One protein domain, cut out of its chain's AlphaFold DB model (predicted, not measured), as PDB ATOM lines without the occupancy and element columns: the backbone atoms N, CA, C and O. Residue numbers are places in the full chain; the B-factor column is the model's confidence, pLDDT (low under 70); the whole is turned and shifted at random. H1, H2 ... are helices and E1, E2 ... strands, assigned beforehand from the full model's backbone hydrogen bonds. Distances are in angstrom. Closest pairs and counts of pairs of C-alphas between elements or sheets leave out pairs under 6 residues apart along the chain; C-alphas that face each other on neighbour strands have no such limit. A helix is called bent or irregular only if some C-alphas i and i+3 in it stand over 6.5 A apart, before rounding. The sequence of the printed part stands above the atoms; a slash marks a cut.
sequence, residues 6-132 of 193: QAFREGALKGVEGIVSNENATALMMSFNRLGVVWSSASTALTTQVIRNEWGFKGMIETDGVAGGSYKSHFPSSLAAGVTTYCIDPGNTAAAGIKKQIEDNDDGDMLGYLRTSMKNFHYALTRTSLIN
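AT A GLANCE: This is residues 6 to 132 of the 193 residues of the protein "Glyco_hydro_3 domain-containing protein" of Bifidobacterium catenulatum (UniProt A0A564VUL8). Two short parallel strands, E1 and E2, form a small ribbon near the middle, and the second half of the long helix H6 packs beside E2. H5 and H6 meet near their link as a V-shaped helical hairpin, the short helix H4 packs on both of them, and H1 and H2 lie at the end of the domain away from H5. The printed part has 127 residues, with six named helices and two named strands in the order H1, H2, E1, H3, E2, H4, H5, H6, and its class is mostly helix. It is compact, with a radius of gyration of the C-alphas of 14.6 A and spans of 42 by 41 by 28 A.

IN THESE COORDINATES: H1 is residues 6 to 12, beginning at C-alpha 6 at (-38.226, 12.527, 44.498), and H2 is residues 14 to 20. H2 is irregular, with C-alphas 15 and 18 lying 7.1 A apart. E1 is residues 27 to 29, H3 is residues 44 to 54 and 12.4 A long, and E2 is residues 60 to 62, beginning at C-alpha 60 at (-36.740, 13.207, 18.419). H4 is residues 75 to 80. H5, residues 93 to 105, is 18.1 A long. H6, residues 108 to 125, is 25.5 A long and ends at C-alpha 125 at (-36.105, 17.280, 10.725).

HOW THE PARTS SIT: E1 and E2 are parallel at 19 degrees, with N 28 and O 60 at 3.0 A and N 62 and O 28 at 2.8 A, within hydrogen-bond range. E1, H3 and E2 form a strand-helix-strand unit, two parallel neighbour strands with a helix between them in the chain, and its crossover is right-handed. The closest C-alphas of E2 and H6 are those of Met 60 and Phe 121, 5.0 A apart. H4 touches H6 about perpendicular, at 85 degrees, with Ala 80 and Tyr 113 closest, their C-alphas 5.7 A apart. H4 touches H5 at a steep tilt of 67 degrees, only just short of about perpendicular, with the C-alphas of Pro 76 and Ile 98 closest at 5.5 A. H5 and H6 form a helical hairpin and touch at a shallow tilt of 32 degrees, only just short of steep, opposite ways, with the C-alphas of Ile 102 and Met 110 closest at 6.2 A. H2 and H3 are close but not clearly touching, with the C-alphas of Val 20 and Ile 51 closest at 7.2 A. H1 and H2 meet only through their link, and H1 and H6 are apart. Every O i to N i+4 pair is within hydrogen-bond range in H1, H4, H5 and H6, against 4 of 7 in H3 and 1 of 3 in H2, where 2 of 4 O i to N i+3 pairs are.

THE WHOLE: The C-alphas of Val 37 and Asn 132, the two farthest apart, are 42.7 A apart. The printed part has no cut. The links E1 to H3, E2 to H4 and H4 to H5 are long. Mean pLDDT of the printed part is 92.4, and residue 69 is under 70.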
ATOM      1  N   GLN A   6     -38.680  11.208  44.054       94.81
ATOM      2  CA  GLN A   6     -38.226  12.527  44.498       94.81
ATOM      3  C   GLN A   6     -36.766  12.814  44.111       94.81
ATOM      4  O   GLN A   6     -36.488  13.824  43.469       94.81
ATOM      5  N   ALA A   7     -35.833  11.907  44.419       94.06
ATOM      6  CA  ALA A   7     -34.420  12.072  44.079       94.06
ATOM      7  C   ALA A   7     -34.192  12.125  42.562       94.06
ATOM      8  O   ALA A   7     -33.270  12.792  42.086       94.06
ATOM      9  N   PHE A   8     -35.030  11.430  41.790       93.25
ATOM     10  CA  PHE A   8     -34.952  11.477  40.339       93.25
ATOM     11  C   PHE A   8     -35.420  12.830  39.789       93.25
ATOM     12  O   PHE A   8     -34.700  13.432  38.990       93.25
ATOM     13  N   ARG A   9     -36.573  13.331  40.254       94.94
ATOM     14  CA  ARG A   9     -37.189  14.600  39.824       94.94
ATOM     15  C   ARG A   9     -36.385  15.824  40.255       94.94
ATOM     16  O   ARG A   9     -36.078  16.680  39.433       94.94
ATOM     17  N   GLU A  10     -36.030  15.894  41.534       95.62
ATOM     18  CA  GLU A  10     -35.393  17.067  42.148       95.62
ATOM     19  C   GLU A  10     -33.867  17.058  41.993       95.62
ATOM     20  O   GLU A  10     -33.228  18.100  42.123       95.62
ATOM     21  N   GLY A  11     -33.279  15.897  41.687       94.44
ATOM     22  CA  GLY A  11     -31.845  15.731  41.465       94.44
ATOM     23  C   GLY A  11     -31.497  15.567  39.989       94.44
ATOM     24  O   GLY A  11     -31.213  16.535  39.287       94.44
ATOM     25  N   ALA A  12     -31.490  14.316  39.519       91.94
ATOM     26  CA  ALA A  12     -30.925  13.947  38.218       91.94
ATOM     27  C   ALA A  12     -31.595  14.654  37.027       91.94
ATOM     28  O   ALA A  12     -30.918  15.039  36.076       91.94
ATOM     29  N   LEU A  13     -32.917  14.828  37.077       94.44
ATOM     30  CA  LEU A  13     -33.690  15.444  36.002       94.44
ATOM     31  C   LEU A  13     -33.749  16.971  36.075       94.44
ATOM     32  O   LEU A  13     -33.993  17.621  35.056       94.44
ATOM     33  N   LYS A  14     -33.494  17.562  37.247       94.50
ATOM     34  CA  LYS A  14     -33.759  18.986  37.467       94.50
ATOM     35  C   LYS A  14     -32.934  19.897  36.560       94.50
ATOM     36  O   LYS A  14     -33.424  20.930  36.112       94.50
ATOM     37  N   GLY A  15     -31.704  19.491  36.250       91.50
ATOM     38  CA  GLY A  15     -30.808  20.250  35.376       91.50
ATOM     39  C   GLY A  15     -31.239  20.290  33.907       91.50
ATOM     40  O   GLY A  15     -30.859  21.215  33.196       91.50
ATOM     41  N   VAL A  16     -32.035  19.317  33.447       92.50
ATOM     42  CA  VAL A  16     -32.470  19.227  32.040       92.50
ATOM     43  C   VAL A  16     -33.931  19.612  31.840       92.50
ATOM     44  O   VAL A  16     -34.294  20.005  30.733       92.50
ATOM     45  N   GLU A  17     -34.752  19.563  32.893       93.88
ATOM     46  CA  GLU A  17     -36.186  19.879  32.857       93.88
ATOM     47  C   GLU A  17     -36.478  21.188  32.115       93.88
ATOM     48  O   GLU A  17     -37.307  21.214  31.210       93.88
ATOM     49  N   GLY A  18     -35.758  22.268  32.432       92.50
ATOM     50  CA  GLY A  18     -35.977  23.569  31.798       92.50
ATOM     51  C   GLY A  18     -35.658  23.590  30.300       92.50
ATOM     52  O   GLY A  18     -36.286  24.325  29.551       92.50
ATOM     53  N   ILE A  19     -34.708  22.783  29.827       91.12
ATOM     54  CA  ILE A  19     -34.383  22.710  28.393       91.12
ATOM     55  C   ILE A  19     -35.429  21.863  27.666       91.12
ATOM     56  O   ILE A  19     -35.853  22.220  26.573       91.12
ATOM     57  N   VAL A  20     -35.846  20.755  28.281       93.12
ATOM     58  CA  VAL A  20     -36.760  19.780  27.673       93.12
ATOM     59  C   VAL A  20     -38.208  20.268  27.654       93.12
ATOM     60  O   VAL A  20     -38.922  19.994  26.694       93.12
ATOM     61  N   SER A  21     -38.632  20.993  28.692       91.12
ATOM     62  CA  SER A  21     -39.988  21.552  28.788       91.12
ATOM     63  C   SER A  21     -40.213  22.771  27.890       91.12
ATOM     64  O   SER A  21     -41.353  23.146  27.621       91.12
ATOM     65  N   ASN A  22     -39.137  23.381  27.388       79.94
ATOM     66  CA  ASN A  22     -39.209  24.486  26.442       79.94
ATOM     67  C   ASN A  22     -39.236  23.968  24.995       79.94
ATOM     68  O   ASN A  22     -38.459  23.096  24.611       79.94
ATOM     69  N   GLU A  23     -40.073  24.564  24.139       71.12
ATOM     70  CA  GLU A  23     -40.294  24.097  22.754       71.12
ATOM     71  C   GLU A  23     -39.084  24.257  21.805       71.12
ATOM     72  O   GLU A  23     -39.146  23.862  20.640       71.12
ATOM     73  N   ASN A  24     -37.973  24.814  22.293       83.50
ATOM     74  CA  ASN A  24     -36.763  25.056  21.507       83.50
ATOM     75  C   ASN A  24     -35.912  23.795  21.307       83.50
ATOM     76  O   ASN A  24     -35.148  23.723  20.344       83.50
ATOM     77  N   ALA A  25     -36.021  22.801  22.192       91.19
ATOM     78  CA  ALA A  25     -35.294  21.549  22.036       91.19
ATOM     79  C   ALA A  25     -35.997  20.645  21.007       91.19
ATOM     80  O   ALA A  25     -37.175  20.311  21.139       91.19
ATOM     81  N   THR A  26     -35.263  20.212  19.980       93.25
ATOM     82  CA  THR A  26     -35.787  19.344  18.908       93.25
ATOM     83  C   THR A  26     -35.201  17.937  18.922       93.25
ATOM     84  O   THR A  26     -35.734  17.057  18.244       93.25
ATOM     85  N   ALA A  27     -34.158  17.692  19.715       94.69
ATOM     86  CA  ALA A  27     -33.532  16.386  19.864       94.69
ATOM     87  C   ALA A  27     -33.020  16.184  21.296       94.69
ATOM     88  O   ALA A  27     -32.538  17.125  21.926       94.69
ATOM     89  N   LEU A  28     -33.114  14.950  21.789       95.69
ATOM     90  CA  LEU A  28     -32.535  14.509  23.057       95.69
ATOM     91  C   LEU A  28     -31.807  13.192  22.857       95.69
ATOM     92  O   LEU A  28     -32.285  12.334  22.120       95.69
ATOM     93  N   MET A  29     -30.694  13.019  23.561       96.50
ATOM     94  CA  MET A  29     -29.973  11.754  23.616       96.50
ATOM     95  C   MET A  29     -30.178  11.112  24.988       96.50
ATOM     96  O   MET A  29     -29.989  11.749  26.025       96.50
ATOM     97  N   MET A  30     -30.588   9.850  24.984       95.12
ATOM     98  CA  MET A  30     -30.708   9.011  26.173       95.12
ATOM     99  C   MET A  30     -29.335   8.502  26.601       95.12
ATOM    100  O   MET A  30     -28.382   8.554  25.838       95.12
ATOM    101  N   SER A  31     -29.231   7.971  27.814       92.12
ATOM    102  CA  SER A  31     -27.965   7.512  28.393       92.12
ATOM    103  C   SER A  31     -27.753   5.992  28.291       92.12
ATOM    104  O   SER A  31     -28.677   5.216  28.054       92.12
ATOM    105  N   PHE A  32     -26.535   5.516  28.568       90.44
ATOM    106  CA  PHE A  32     -26.273   4.072  28.686       90.44
ATOM    107  C   PHE A  32     -26.800   3.422  29.967       90.44
ATOM    108  O   PHE A  32     -26.982   2.204  30.014       90.44
ATOM    109  N   ASN A  33     -26.995   4.190  31.039       90.75
ATOM    110  CA  ASN A  33     -27.270   3.613  32.349       90.75
ATOM    111  C   ASN A  33     -28.690   3.039  32.467       90.75
ATOM    112  O   ASN A  33     -29.598   3.323  31.689       90.75
ATOM    113  N   ARG A  34     -28.893   2.246  33.521       91.56
ATOM    114  CA  ARG A  34     -30.222   1.792  33.945       91.56
ATOM    115  C   ARG A  34     -30.800   2.712  35.020       91.56
ATOM    116  O   ARG A  34     -30.049   3.242  35.852       91.56
ATOM    117  N   LEU A  35     -32.118   2.862  35.006       91.38
ATOM    118  CA  LEU A  35     -32.961   3.440  36.047       91.38
ATOM    119  C   LEU A  35     -33.605   2.272  36.800       91.38
ATOM    120  O   LEU A  35     -34.454   1.554  36.271       91.38
ATOM    121  N   GLY A  36     -33.091   1.999  37.996       91.25
ATOM    122  CA  GLY A  36     -33.271   0.721  38.670       91.25
ATOM    123  C   GLY A  36     -32.808  -0.432  37.778       91.25
ATOM    124  O   GLY A  36     -31.652  -0.477  37.346       91.25
ATOM    125  N   VAL A  37     -33.735  -1.337  37.472       91.38
ATOM    126  CA  VAL A  37     -33.503  -2.506  36.613       91.38
ATOM    127  C   VAL A  37     -33.863  -2.269  35.147       91.38
ATOM    128  O   VAL A  37     -33.665  -3.169  34.337       91.38
ATOM    129  N   VAL A  38     -34.337  -1.083  34.761       91.88
ATOM    130  CA  VAL A  38     -34.776  -0.777  33.389       91.88
ATOM    131  C   VAL A  38     -33.733   0.091  32.692       91.88
ATOM    132  O   VAL A  38     -33.222   1.038  33.278       91.88
ATOM    133  N   TRP A  39     -33.370  -0.224  31.450       93.19
ATOM    134  CA  TRP A  39     -32.486   0.646  30.667       93.19
ATOM    135  C   TRP A  39     -33.166   1.995  30.396       93.19
ATOM    136  O   TRP A  39     -34.360   2.014  30.110       93.19
ATOM    137  N   SER A  40     -32.442   3.115  30.503       93.69
ATOM    138  CA  SER A  40     -33.038   4.460  30.416       93.69
ATOM    139  C   SER A  40     -33.827   4.672  29.119       93.69
ATOM    140  O   SER A  40     -34.966   5.126  29.178       93.69
ATOM    141  N   SER A  41     -33.287   4.242  27.974       94.69
ATOM    142  CA  SER A  41     -33.950   4.306  26.661       94.69
ATOM    143  C   SER A  41     -35.188   3.410  26.532       94.69
ATOM    144  O   SER A  41     -35.973   3.592  25.612       94.69
ATOM    145  N   ALA A  42     -35.374   2.430  27.418       95.00
ATOM    146  CA  ALA A  42     -36.541   1.542  27.437       95.00
ATOM    147  C   ALA A  42     -37.498   1.846  28.603       95.00
ATOM    148  O   ALA A  42     -38.394   1.057  28.897       95.00
ATOM    149  N   SER A  43     -37.295   2.960  29.310       95.38
ATOM    150  CA  SER A  43     -38.096   3.327  30.474       95.38
ATOM    151  C   SER A  43     -39.274   4.209  30.073       95.38
ATOM    152  O   SER A  43     -39.138   5.426  30.042       95.38
ATOM    153  N   THR A  44     -40.454   3.616  29.865       96.44
ATOM    154  CA  THR A  44     -41.704   4.348  29.571       96.44
ATOM    155  C   THR A  44     -42.013   5.440  30.598       96.44
ATOM    156  O   THR A  44     -42.546   6.490  30.243       96.44
ATOM    157  N   ALA A  45     -41.658   5.220  31.870       95.69
ATOM    158  CA  ALA A  45     -41.801   6.228  32.915       95.69
ATOM    159  C   ALA A  45     -40.998   7.493  32.581       95.69
ATOM    160  O   ALA A  45     -41.542   8.588  32.632       95.69
ATOM    161  N   LEU A  46     -39.737   7.360  32.162       95.56
ATOM    162  CA  LEU A  46     -38.924   8.510  31.771       95.56
ATOM    163  C   LEU A  46     -39.308   9.045  30.384       95.56
ATOM    164  O   LEU A  46     -39.610  10.225  30.235       95.56
ATOM    165  N   THR A  47     -39.250   8.198  29.360       96.88
ATOM    166  CA  THR A  47     -39.322   8.633  27.960       96.88
ATOM    167  C   THR A  47     -40.718   9.064  27.545       96.88
ATOM    168  O   THR A  47     -40.835  10.038  26.810       96.88
ATOM    169  N   THR A  48     -41.769   8.396  28.027       97.12
ATOM    170  CA  THR A  48     -43.158   8.757  27.708       97.12
ATOM    171  C   THR A  48     -43.760   9.645  28.781       97.12
ATOM    172  O   THR A  48     -44.204  10.743  28.464       97.12
ATOM    173  N   GLN A  49     -43.784   9.207  30.043       97.50
ATOM    174  CA  GLN A  49     -44.525   9.950  31.069       97.50
ATOM    175  C   GLN A  49     -43.850  11.287  31.372       97.50
ATOM    176  O   GLN A  49     -44.437  12.330  31.103       97.50
ATOM    177  N   VAL A  50     -42.586  11.283  31.801       96.56
ATOM    178  CA  VAL A  50     -41.897  12.539  32.129       96.56
ATOM    179  C   VAL A  50     -41.650  13.397  30.889       96.56
ATOM    180  O   VAL A  50     -42.121  14.527  30.799       96.56
ATOM    181  N   ILE A  51     -40.906  12.872  29.913       96.38
ATOM    182  CA  ILE A  51     -40.395  13.694  28.810       96.38
ATOM    183  C   ILE A  51     -41.520  14.145  27.866       96.38
ATOM    184  O   ILE A  51     -41.554  15.315  27.484       96.38
ATOM    185  N   ARG A  52     -42.439  13.252  27.471       95.38
ATOM    186  CA  ARG A  52     -43.510  13.596  26.515       95.38
ATOM    187  C   ARG A  52     -44.746  14.158  27.195       95.38
ATOM    188  O   ARG A  52     -45.212  15.213  26.781       95.38
ATOM    189  N   ASN A  53     -45.298  13.448  28.177       96.69
ATOM    190  CA  ASN A  53     -46.621  13.775  28.709       96.69
ATOM    191  C   ASN A  53     -46.564  14.936  29.703       96.69
ATOM    192  O   ASN A  53     -47.396  15.833  29.626       96.69
ATOM    193  N   GLU A  54     -45.592  14.937  30.613       96.44
ATOM    194  CA  GLU A  54     -45.481  15.979  31.636       96.44
ATOM    195  C   GLU A  54     -44.755  17.221  31.113       96.44
ATOM    196  O   GLU A  54     -45.235  18.337  31.287       96.44
ATOM    197  N   TRP A  55     -43.610  17.041  30.451       96.00
ATOM    198  CA  TRP A  55     -42.803  18.157  29.952       96.00
ATOM    199  C   TRP A  55     -43.157  18.595  28.528       96.00
ATOM    200  O   TRP A  55     -42.690  19.636  28.079       96.00
ATOM    201  N   GLY A  56     -43.982  17.841  27.800       94.56
ATOM    202  CA  GLY A  56     -44.478  18.266  26.490       94.56
ATOM    203  C   GLY A  56     -43.444  18.223  25.359       94.56
ATOM    204  O   GLY A  56     -43.650  18.868  24.329       94.56
ATOM    205  N   PHE A  57     -42.340  17.479  25.502       96.12
ATOM    206  CA  PHE A  57     -41.302  17.407  24.472       96.12
ATOM    207  C   PHE A  57     -41.848  16.809  23.164       96.12
ATOM    208  O   PHE A  57     -42.418  15.717  23.153       96.12
ATOM    209  N   LYS A  58     -41.621  17.474  22.024       93.62
ATOM    210  CA  LYS A  58     -42.129  17.056  20.691       93.62
ATOM    211  C   LYS A  58     -41.043  16.567  19.726       93.62
ATOM    212  O   LYS A  58     -41.358  15.970  18.704       93.62
ATOM    213  N   GLY A  59     -39.770  16.783  20.062       94.06
ATOM    214  CA  GLY A  59     -38.616  16.449  19.221       94.06
ATOM    215  C   GLY A  59     -38.334  14.954  19.072       94.06
ATOM    216  O   GLY A  59     -39.107  14.112  19.521       94.06
ATOM    217  N   MET A  60     -37.205  14.597  18.472       96.31
ATOM    218  CA  MET A  60     -36.740  13.207  18.419       96.31
ATOM    219  C   MET A  60     -36.003  12.813  19.704       96.31
ATOM    220  O   MET A  60     -35.340  13.640  20.327       96.31
ATOM    221  N   ILE A  61     -36.117  11.545  20.098       97.31
ATOM    222  CA  ILE A  61     -35.320  10.962  21.185       97.31
ATOM    223  C   ILE A  61     -34.406   9.905  20.574       97.31
ATOM    224  O   ILE A  61     -34.877   8.977  19.923       97.31
ATOM    225  N   GLU A  62     -33.111  10.036  20.780       96.38
ATOM    226  CA  GLU A  62     -32.083   9.147  20.259       96.38
ATOM    227  C   GLU A  62     -31.465   8.332  21.398       96.38
ATOM    228  O   GLU A  62     -31.276   8.840  22.500       96.38
ATOM    229  N   THR A  63     -31.139   7.063  21.165       95.62
ATOM    230  CA  THR A  63     -30.304   6.313  22.116       95.62
ATOM    231  C   THR A  63     -28.874   6.847  22.130       95.62
ATOM    232  O   THR A  63     -28.384   7.330  21.118       95.62
ATOM    233  N   ASP A  64     -28.128   6.635  23.211       93.62
ATOM    234  CA  ASP A  64     -26.660   6.645  23.116       93.62
ATOM    235  C   ASP A  64     -26.168   5.514  22.171       93.62
ATOM    236  O   ASP A  64     -26.954   4.666  21.733       93.62
ATOM    237  N   GLY A  65     -24.876   5.470  21.846       91.81
ATOM    238  CA  GLY A  65     -24.292   4.572  20.843       91.81
ATOM    239  C   GLY A  65     -24.560   3.074  21.078       91.81
ATOM    240  O   GLY A  65     -24.009   2.470  22.008       91.81
ATOM    241  N   VAL A  66     -25.353   2.443  20.203       89.81
ATOM    242  CA  VAL A  66     -25.791   1.038  20.339       89.81
ATOM    243  C   VAL A  66     -24.867   0.013  19.677       89.81
ATOM    244  O   VAL A  66     -25.084  -1.188  19.841       89.81
ATOM    245  N   ALA A  67     -23.814   0.443  18.977       84.56
ATOM    246  CA  ALA A  67     -22.857  -0.485  18.382       84.56
ATOM    247  C   ALA A  67     -22.221  -1.429  19.419       84.56
ATOM    248  O   ALA A  67     -21.739  -1.010  20.474       84.56
ATOM    249  N   GLY A  68     -22.160  -2.715  19.063       70.00
ATOM    250  CA  GLY A  68     -21.247  -3.679  19.679       70.00
ATOM    251  C   GLY A  68     -21.643  -4.247  21.047       70.00
ATOM    252  O   GLY A  68     -20.761  -4.741  21.744       70.00
ATOM    253  N   GLY A  69     -22.918  -4.228  21.460       69.94
ATOM    254  CA  GLY A  69     -23.311  -4.851  22.734       69.94
ATOM    255  C   GLY A  69     -24.791  -5.209  22.865       69.94
ATOM    256  O   GLY A  69     -25.655  -4.350  22.725       69.94
ATOM    257  N   SER A  70     -25.079  -6.460  23.242       75.62
ATOM    258  CA  SER A  70     -26.446  -6.992  23.406       75.62
ATOM    259  C   SER A  70     -27.274  -6.264  24.470       75.62
ATOM    260  O   SER A  70     -28.488  -6.135  24.330       75.62
ATOM    261  N   TYR A  71     -26.631  -5.724  25.509       76.56
ATOM    262  CA  TYR A  71     -27.304  -4.959  26.565       76.56
ATOM    263  C   TYR A  71     -27.850  -3.600  26.094       76.56
ATOM    264  O   TYR A  71     -28.597  -2.958  26.833       76.56
ATOM    265  N   LYS A  72     -27.480  -3.160  24.882       77.62
ATOM    266  CA  LYS A  72     -27.958  -1.932  24.228       77.62
ATOM    267  C   LYS A  72     -28.943  -2.214  23.087       77.62
ATOM    268  O   LYS A  72     -29.403  -1.286  22.434       77.62
ATOM    269  N   SER A  73     -29.288  -3.483  22.854       80.62
ATOM    270  CA  SER A  73     -30.097  -3.939  21.712       80.62
ATOM    271  C   SER A  73     -31.578  -4.150  22.054       80.62
ATOM    272  O   SER A  73     -32.262  -4.976  21.454       80.62
ATOM    273  N   HIS A  74     -32.097  -3.410  23.034       88.19
ATOM    274  CA  HIS A  74     -33.501  -3.460  23.449       88.19
ATOM    275  C   HIS A  74     -34.392  -2.625  22.505       88.19
ATOM    276  O   HIS A  74     -35.069  -1.691  22.933       88.19
ATOM    277  N   PHE A  75     -34.347  -2.907  21.199       92.19
ATOM    278  CA  PHE A  75     -34.943  -2.042  20.173       92.19
ATOM    279  C   PHE A  75     -36.477  -1.986  20.230       92.19
ATOM    280  O   PHE A  75     -37.001  -0.881  20.341       92.19
ATOM    281  N   PRO A  76     -37.225  -3.109  20.280       93.31
ATOM    282  CA  PRO A  76     -38.686  -3.032  20.345       93.31
ATOM    283  C   PRO A  76     -39.192  -2.326  21.610       93.31
ATOM    284  O   PRO A  76     -40.080  -1.483  21.541       93.31
ATOM    285  N   SER A  77     -38.590  -2.609  22.770       94.12
ATOM    286  CA  SER A  77     -39.013  -1.992  24.032       94.12
ATOM    287  C   SER A  77     -38.630  -0.518  24.135       94.12
ATOM    288  O   SER A  77     -39.403   0.265  24.675       94.12
ATOM    289  N   SER A  78     -37.479  -0.106  23.594       95.56
ATOM    290  CA  SER A  78     -37.123   1.319  23.519       95.56
ATOM    291  C   SER A  78     -38.007   2.093  22.543       95.56
ATOM    292  O   SER A  78     -38.441   3.196  22.873       95.56
ATOM    293  N   LEU A  79     -38.354   1.508  21.390       96.81
ATOM    294  CA  LEU A  79     -39.314   2.107  20.460       96.81
ATOM    295  C   LEU A  79     -40.688   2.277  21.120       96.81
ATOM    296  O   LEU A  79     -41.257   3.365  21.071       96.81
ATOM    297  N   ALA A  80     -41.193   1.231  21.782       96.44
ATOM    298  CA  ALA A  80     -42.460   1.280  22.512       96.44
ATOM    299  C   ALA A  80     -42.437   2.300  23.665       96.44
ATOM    300  O   ALA A  80     -43.448   2.935  23.961       96.44
ATOM    301  N   ALA A  81     -41.275   2.511  24.288       97.19
ATOM    302  CA  ALA A  81     -41.075   3.560  25.281       97.19
ATOM    303  C   ALA A  81     -40.998   4.973  24.660       97.19
ATOM    304  O   ALA A  81     -41.039   5.955  25.389       97.19
ATOM    305  N   GLY A  82     -40.899   5.125  23.337       96.56
ATOM    306  CA  GLY A  82     -40.921   6.429  22.660       96.56
ATOM    307  C   GLY A  82     -39.569   6.924  22.138       96.56
ATOM    308  O   GLY A  82     -39.468   8.081  21.709       96.56
ATOM    309  N   VAL A  83     -38.539   6.071  22.135       96.81
ATOM    310  CA  VAL A  83     -37.300   6.332  21.389       96.81
ATOM    311  C   VAL A  83     -37.597   6.392  19.895       96.81
ATOM    312  O   VAL A  83     -38.449   5.685  19.365       96.81
ATOM    313  N   THR A  84     -36.898   7.295  19.221       96.56
ATOM    314  CA  THR A  84     -37.091   7.630  17.815       96.56
ATOM    315  C   THR A  84     -35.980   7.076  16.926       96.56
ATOM    316  O   THR A  84     -36.270   6.463  15.902       96.56
ATOM    317  N   THR A  85     -34.717   7.274  17.314       94.88
ATOM    318  CA  THR A  85     -33.545   6.855  16.527       94.88
ATOM    319  C   THR A  85     -32.520   6.103  17.370       94.88
ATOM    320  O   THR A  85     -32.507   6.190  18.600       94.88
ATOM    321  N   TYR A  86     -31.654   5.357  16.682       94.56
ATOM    322  CA  TYR A  86     -30.624   4.520  17.283       94.56
ATOM    323  C   TYR A  86     -29.242   4.984  16.830       94.56
ATOM    324  O   TYR A  86     -28.886   4.850  15.657       94.56
ATOM    325  N   CYS A  87     -28.470   5.540  17.761       93.88
ATOM    326  CA  CYS A  87     -27.162   6.116  17.468       93.88
ATOM    327  C   CYS A  87     -26.127   5.024  17.169       93.88
ATOM    328  O   CYS A  87     -25.972   4.079  17.942       93.88
ATOM    329  N   ILE A  88     -25.372   5.183  16.077       91.44
ATOM    330  CA  ILE A  88     -24.280   4.282  15.667       91.44
ATOM    331  C   ILE A  88     -24.762   2.817  15.616       91.44
ATOM    332  O   ILE A  88     -24.285   1.948  16.343       91.44
ATOM    333  N   ASP A  89     -25.715   2.538  14.724       89.25
ATOM    334  CA  ASP A  89     -26.145   1.180  14.362       89.25
ATOM    335  C   ASP A  89     -25.630   0.804  12.955       89.25
ATOM    336  O   ASP A  89     -26.394   0.790  11.989       89.25
ATOM    337  N   PRO A  90     -24.320   0.516  12.789       80.75
ATOM    338  CA  PRO A  90     -23.704   0.293  11.476       80.75
ATOM    339  C   PRO A  90     -24.230  -0.952  10.738       80.75
ATOM    340  O   PRO A  90     -23.915  -1.141   9.567       80.75
ATOM    341  N   GLY A  91     -25.017  -1.801  11.408       81.94
ATOM    342  CA  GLY A  91     -25.628  -2.998  10.830       81.94
ATOM    343  C   GLY A  91     -27.128  -2.884  10.555       81.94
ATOM    344  O   GLY A  91     -27.718  -3.883  10.149       81.94
ATOM    345  N   ASN A  92     -27.758  -1.726  10.799       86.06
ATOM    346  CA  ASN A  92     -29.223  -1.577  10.791       86.06
ATOM    347  C   ASN A  92     -29.931  -2.655  11.640       86.06
ATOM    348  O   ASN A  92     -31.017  -3.140  11.300       86.06
ATOM    349  N   THR A  93     -29.294  -3.065  12.737       89.38
ATOM    350  CA  THR A  93     -29.774  -4.126  13.625       89.38
ATOM    351  C   THR A  93     -31.070  -3.736  14.328       89.38
ATOM    352  O   THR A  93     -31.935  -4.591  14.521       89.38
ATOM    353  N   ALA A  94     -31.258  -2.449  14.631       90.81
ATOM    354  CA  ALA A  94     -32.486  -1.930  15.211       90.81
ATOM    355  C   ALA A  94     -33.659  -2.046  14.240       90.81
ATOM    356  O   ALA A  94     -34.702  -2.599  14.589       90.81
ATOM    357  N   ALA A  95     -33.461  -1.598  12.998       92.06
ATOM    358  CA  ALA A  95     -34.475  -1.693  11.953       92.06
ATOM    359  C   ALA A  95     -34.857  -3.156  11.680       92.06
ATOM    360  O   ALA A  95     -36.043  -3.477  11.626       92.06
ATOM    361  N   ALA A  96     -33.870  -4.051  11.573       92.38
ATOM    362  CA  ALA A  96     -34.111  -5.479  11.383       92.38
ATOM    363  C   ALA A  96     -34.874  -6.106  12.564       92.38
ATOM    364  O   ALA A  96     -35.827  -6.852  12.349       92.38
ATOM    365  N   GLY A  97     -34.490  -5.779  13.803       91.38
ATOM    366  CA  GLY A  97     -35.138  -6.292  15.011       91.38
ATOM    367  C   GLY A  97     -36.586  -5.823  15.164       91.38
ATOM    368  O   GLY A  97     -37.464  -6.635  15.441       91.38
ATOM    369  N   ILE A  98     -36.853  -4.534  14.930       94.44
ATOM    370  CA  ILE A  98     -38.210  -3.967  14.974       94.44
ATOM    371  C   ILE A  98     -39.073  -4.549  13.852       94.44
ATOM    372  O   ILE A  98     -40.198  -4.969  14.108       94.44
ATOM    373  N   LYS A  99     -38.547  -4.624  12.622       95.25
ATOM    374  CA  LYS A  99     -39.264  -5.211  11.479       95.25
ATOM    375  C   LYS A  99     -39.666  -6.652  11.767       95.25
ATOM    376  O   LYS A  99     -40.828  -6.997  11.602       95.25
ATOM    377  N   LYS A 100     -38.717  -7.458  12.249       94.56
ATOM    378  CA  LYS A 100     -38.964  -8.851  12.611       94.56
ATOM    379  C   LYS A 100     -40.041  -8.973  13.692       94.56
ATOM    380  O   LYS A 100     -40.937  -9.789  13.548       94.56
ATOM    381  N   GLN A 101     -39.999  -8.139  14.735       93.06
ATOM    382  CA  GLN A 101     -41.029  -8.135  15.781       93.06
ATOM    383  C   GLN A 101     -42.428  -7.854  15.214       93.06
ATOM    384  O   GLN A 101     -43.380  -8.516  15.618       93.06
ATOM    385  N   ILE A 102     -42.547  -6.899  14.287       96.06
ATOM    386  CA  ILE A 102     -43.825  -6.554  13.648       96.06
ATOM    387  C   ILE A 102     -44.320  -7.711  12.775       96.06
ATOM    388  O   ILE A 102     -45.472  -8.110  12.895       96.06
ATOM    389  N   GLU A 103     -43.458  -8.249  11.911       96.69
ATOM    390  CA  GLU A 103     -43.827  -9.282  10.934       96.69
ATOM    391  C   GLU A 103     -44.114 -10.639  11.582       96.69
ATOM    392  O   GLU A 103     -45.103 -11.278  11.232       96.69
ATOM    393  N   ASP A 104     -43.288 -11.072  12.536       96.81
ATOM    394  CA  ASP A 104     -43.419 -12.396  13.155       96.81
ATOM    395  C   ASP A 104     -44.651 -12.490  14.072       96.81
ATOM    396  O   ASP A 104     -45.163 -13.588  14.292       96.81
ATOM    397  N   ASN A 105     -45.119 -11.361  14.622       95.50
ATOM    398  CA  ASN A 105     -46.213 -11.326  15.602       95.50
ATOM    399  C   ASN A 105     -47.492 -10.637  15.097       95.50
ATOM    400  O   ASN A 105     -48.446 -10.549  15.864       95.50
ATOM    401  N   ASP A 106     -47.511 -10.131  13.857       95.62
ATOM    402  CA  ASP A 106     -48.583  -9.259  13.337       95.62
ATOM    403  C   ASP A 106     -48.902  -8.093  14.302       95.62
ATOM    404  O   ASP A 106     -50.047  -7.798  14.652       95.62
ATOM    405  N   ASP A 107     -47.842  -7.455  14.809       95.69
ATOM    406  CA  ASP A 107     -47.924  -6.504  15.921       95.69
ATOM    407  C   ASP A 107     -48.292  -5.091  15.429       95.69
ATOM    408  O   ASP A 107     -47.442  -4.246  15.108       95.69
ATOM    409  N   GLY A 108     -49.602  -4.837  15.363       95.69
ATOM    410  CA  GLY A 108     -50.169  -3.543  14.981       95.69
ATOM    411  C   GLY A 108     -49.813  -2.395  15.932       95.69
ATOM    412  O   GLY A 108     -49.672  -1.252  15.481       95.69
ATOM    413  N   ASP A 109     -49.600  -2.683  17.218       95.31
ATOM    414  CA  ASP A 109     -49.215  -1.680  18.214       95.31
ATOM    415  C   ASP A 109     -47.772  -1.226  17.981       95.31
ATOM    416  O   ASP A 109     -47.494  -0.025  17.930       95.31
ATOM    417  N   MET A 110     -46.860  -2.169  17.729       96.38
ATOM    418  CA  MET A 110     -45.473  -1.865  17.370       96.38
ATOM    419  C   MET A 110     -45.378  -1.051  16.077       96.38
ATOM    420  O   MET A 110     -44.601  -0.093  15.994       96.38
ATOM    421  N   LEU A 111     -46.226  -1.349  15.088       96.62
ATOM    422  CA  LEU A 111     -46.358  -0.515  13.892       96.62
ATOM    423  C   LEU A 111     -46.871   0.900  14.228       96.62
ATOM    424  O   LEU A 111     -46.417   1.887  13.638       96.62
ATOM    425  N   GLY A 112     -47.794   1.025  15.183       97.56
ATOM    426  CA  GLY A 112     -48.271   2.301  15.717       97.56
ATOM    427  C   GLY A 112     -47.163   3.124  16.385       97.56
ATOM    428  O   GLY A 112     -47.020   4.320  16.095       97.56
ATOM    429  N   TYR A 113     -46.329   2.489  17.214       97.19
ATOM    430  CA  TYR A 113     -45.163   3.128  17.828       97.19
ATOM    431  C   TYR A 113     -44.149   3.577  16.776       97.19
ATOM    432  O   TYR A 113     -43.689   4.718  16.827       97.19
ATOM    433  N   LEU A 114     -43.880   2.753  15.757       96.62
ATOM    434  CA  LEU A 114     -43.003   3.122  14.645       96.62
ATOM    435  C   LEU A 114     -43.522   4.355  13.889       96.62
ATOM    436  O   LEU A 114     -42.768   5.293  13.636       96.62
ATOM    437  N   ARG A 115     -44.823   4.408  13.577       96.94
ATOM    438  CA  ARG A 115     -45.445   5.581  12.931       96.94
ATOM    439  C   ARG A 115     -45.333   6.836  13.791       96.94
ATOM    440  O   ARG A 115     -45.077   7.919  13.267       96.94
ATOM    441  N   THR A 116     -45.523   6.703  15.100       96.56
ATOM    442  CA  THR A 116     -45.410   7.818  16.050       96.56
ATOM    443  C   THR A 116     -43.970   8.313  16.157       96.56
ATOM    444  O   THR A 116     -43.727   9.515  16.066       96.56
ATOM    445  N   SER A 117     -43.008   7.393  16.242       96.50
ATOM    446  CA  SER A 117     -41.577   7.687  16.171       96.50
ATOM    447  C   SER A 117     -41.238   8.474  14.900       96.50
ATOM    448  O   SER A 117     -40.681   9.568  14.981       96.50
ATOM    449  N   MET A 118     -41.697   8.020  13.728       96.50
ATOM    450  CA  MET A 118     -41.458   8.742  12.477       96.50
ATOM    451  C   MET A 118     -42.051  10.156  12.485       96.50
ATOM    452  O   MET A 118     -41.417  11.069  11.960       96.50
ATOM    453  N   LYS A 119     -43.221  10.386  13.094       96.31
ATOM    454  CA  LYS A 119     -43.769  11.748  13.244       96.31
ATOM    455  C   LYS A 119     -42.840  12.642  14.071       96.31
ATOM    456  O   LYS A 119     -42.564  13.765  13.655       96.31
ATOM    457  N   ASN A 120     -42.315  12.134  15.183       96.06
ATOM    458  CA  ASN A 120     -41.382  12.869  16.046       96.06
ATOM    459  C   ASN A 120     -40.044  13.148  15.341       96.06
ATOM    460  O   ASN A 120     -39.501  14.248  15.446       96.06
ATOM    461  N   PHE A 121     -39.543  12.189  14.556       96.12
ATOM    462  CA  PHE A 121     -38.356  12.383  13.722       96.12
ATOM    463  C   PHE A 121     -38.556  13.517  12.711       96.12
ATOM    464  O   PHE A 121     -37.741  14.432  12.624       96.12
ATOM    465  N   HIS A 122     -39.676  13.506  11.981       94.25
ATOM    466  CA  HIS A 122     -39.974  14.549  10.997       94.25
ATOM    467  C   HIS A 122     -40.248  15.911  11.649       94.25
ATOM    468  O   HIS A 122     -39.877  16.944  11.089       94.25
ATOM    469  N   TYR A 123     -40.838  15.939  12.848       93.81
ATOM    470  CA  TYR A 123     -40.980  17.173  13.623       93.81
ATOM    471  C   TYR A 123     -39.619  17.838  13.876       93.81
ATOM    472  O   TYR A 123     -39.490  19.051  13.700       93.81
ATOM    473  N   ALA A 124     -38.601  17.052  14.239       94.25
ATOM    474  CA  ALA A 124     -37.238  17.545  14.408       94.25
ATOM    475  C   ALA A 124     -36.610  17.941  13.062       94.25
ATOM    476  O   ALA A 124     -36.111  19.056  12.926       94.25
ATOM    477  N   LEU A 125     -36.704  17.073  12.047       92.94
ATOM    478  CA  LEU A 125     -36.105  17.280  10.725       92.94
ATOM    479  C   LEU A 125     -36.589  18.570  10.048       92.94
ATOM    480  O   LEU A 125     -35.777  19.329   9.523       92.94
ATOM    481  N   THR A 126     -37.895  18.852  10.101       90.69
ATOM    482  CA  THR A 126     -38.511  20.066   9.522       90.69
ATOM    483  C   THR A 126     -37.998  21.373  10.127       90.69
ATOM    484  O   THR A 126     -38.176  22.427   9.527       90.69
ATOM    485  N   ARG A 127     -37.331  21.316  11.287       90.50
ATOM    486  CA  ARG A 127     -36.721  22.461  11.982       90.50
ATOM    487  C   ARG A 127     -35.205  22.537  11.787       90.50
ATOM    488  O   ARG A 127     -34.531  23.277  12.496       90.50
ATOM    489  N   THR A 128     -34.658  21.762  10.855       91.06
ATOM    490  CA  THR A 128     -33.231  21.786  10.517       91.06
ATOM    491  C   THR A 128     -32.981  22.569   9.234       91.06
ATOM    492  O   THR A 128     -33.853  22.691   8.374       91.06
ATOM    493  N   SER A 129     -31.741  23.024   9.055       89.75
ATOM    494  CA  SER A 129     -31.307  23.675   7.819       89.75
ATOM    495  C   SER A 129     -31.370  22.768   6.586       89.75
ATOM    496  O   SER A 129     -31.343  23.283   5.473       89.75
ATOM    497  N   LEU A 130     -31.502  21.443   6.753       86.31
ATOM    498  CA  LEU A 130     -31.656  20.492   5.642       86.31
ATOM    499  C   LEU A 130     -32.943  20.712   4.846       86.31
ATOM    500  O   LEU A 130     -33.014  20.325   3.684       86.31
ATOM    501  N   ILE A 131     -33.956  21.307   5.476       87.06
ATOM    502  CA  ILE A 131     -35.257  21.558   4.855       87.06
ATOM    503  C   ILE A 131     -35.356  23.001   4.338       87.06
ATOM    504  O   ILE A 131     -36.293  23.337   3.613       87.06
ATOM    505  N   ASN A 132     -34.366  23.856   4.623       84.25
ATOM    506  CA  ASN A 132     -34.349  25.220   4.105       84.25
ATOM    507  C   ASN A 132     -34.321  25.202   2.569       84.25
ATOM    508  O   ASN A 132     -33.408  24.650   1.958       84.25
TER     509      ASN A 132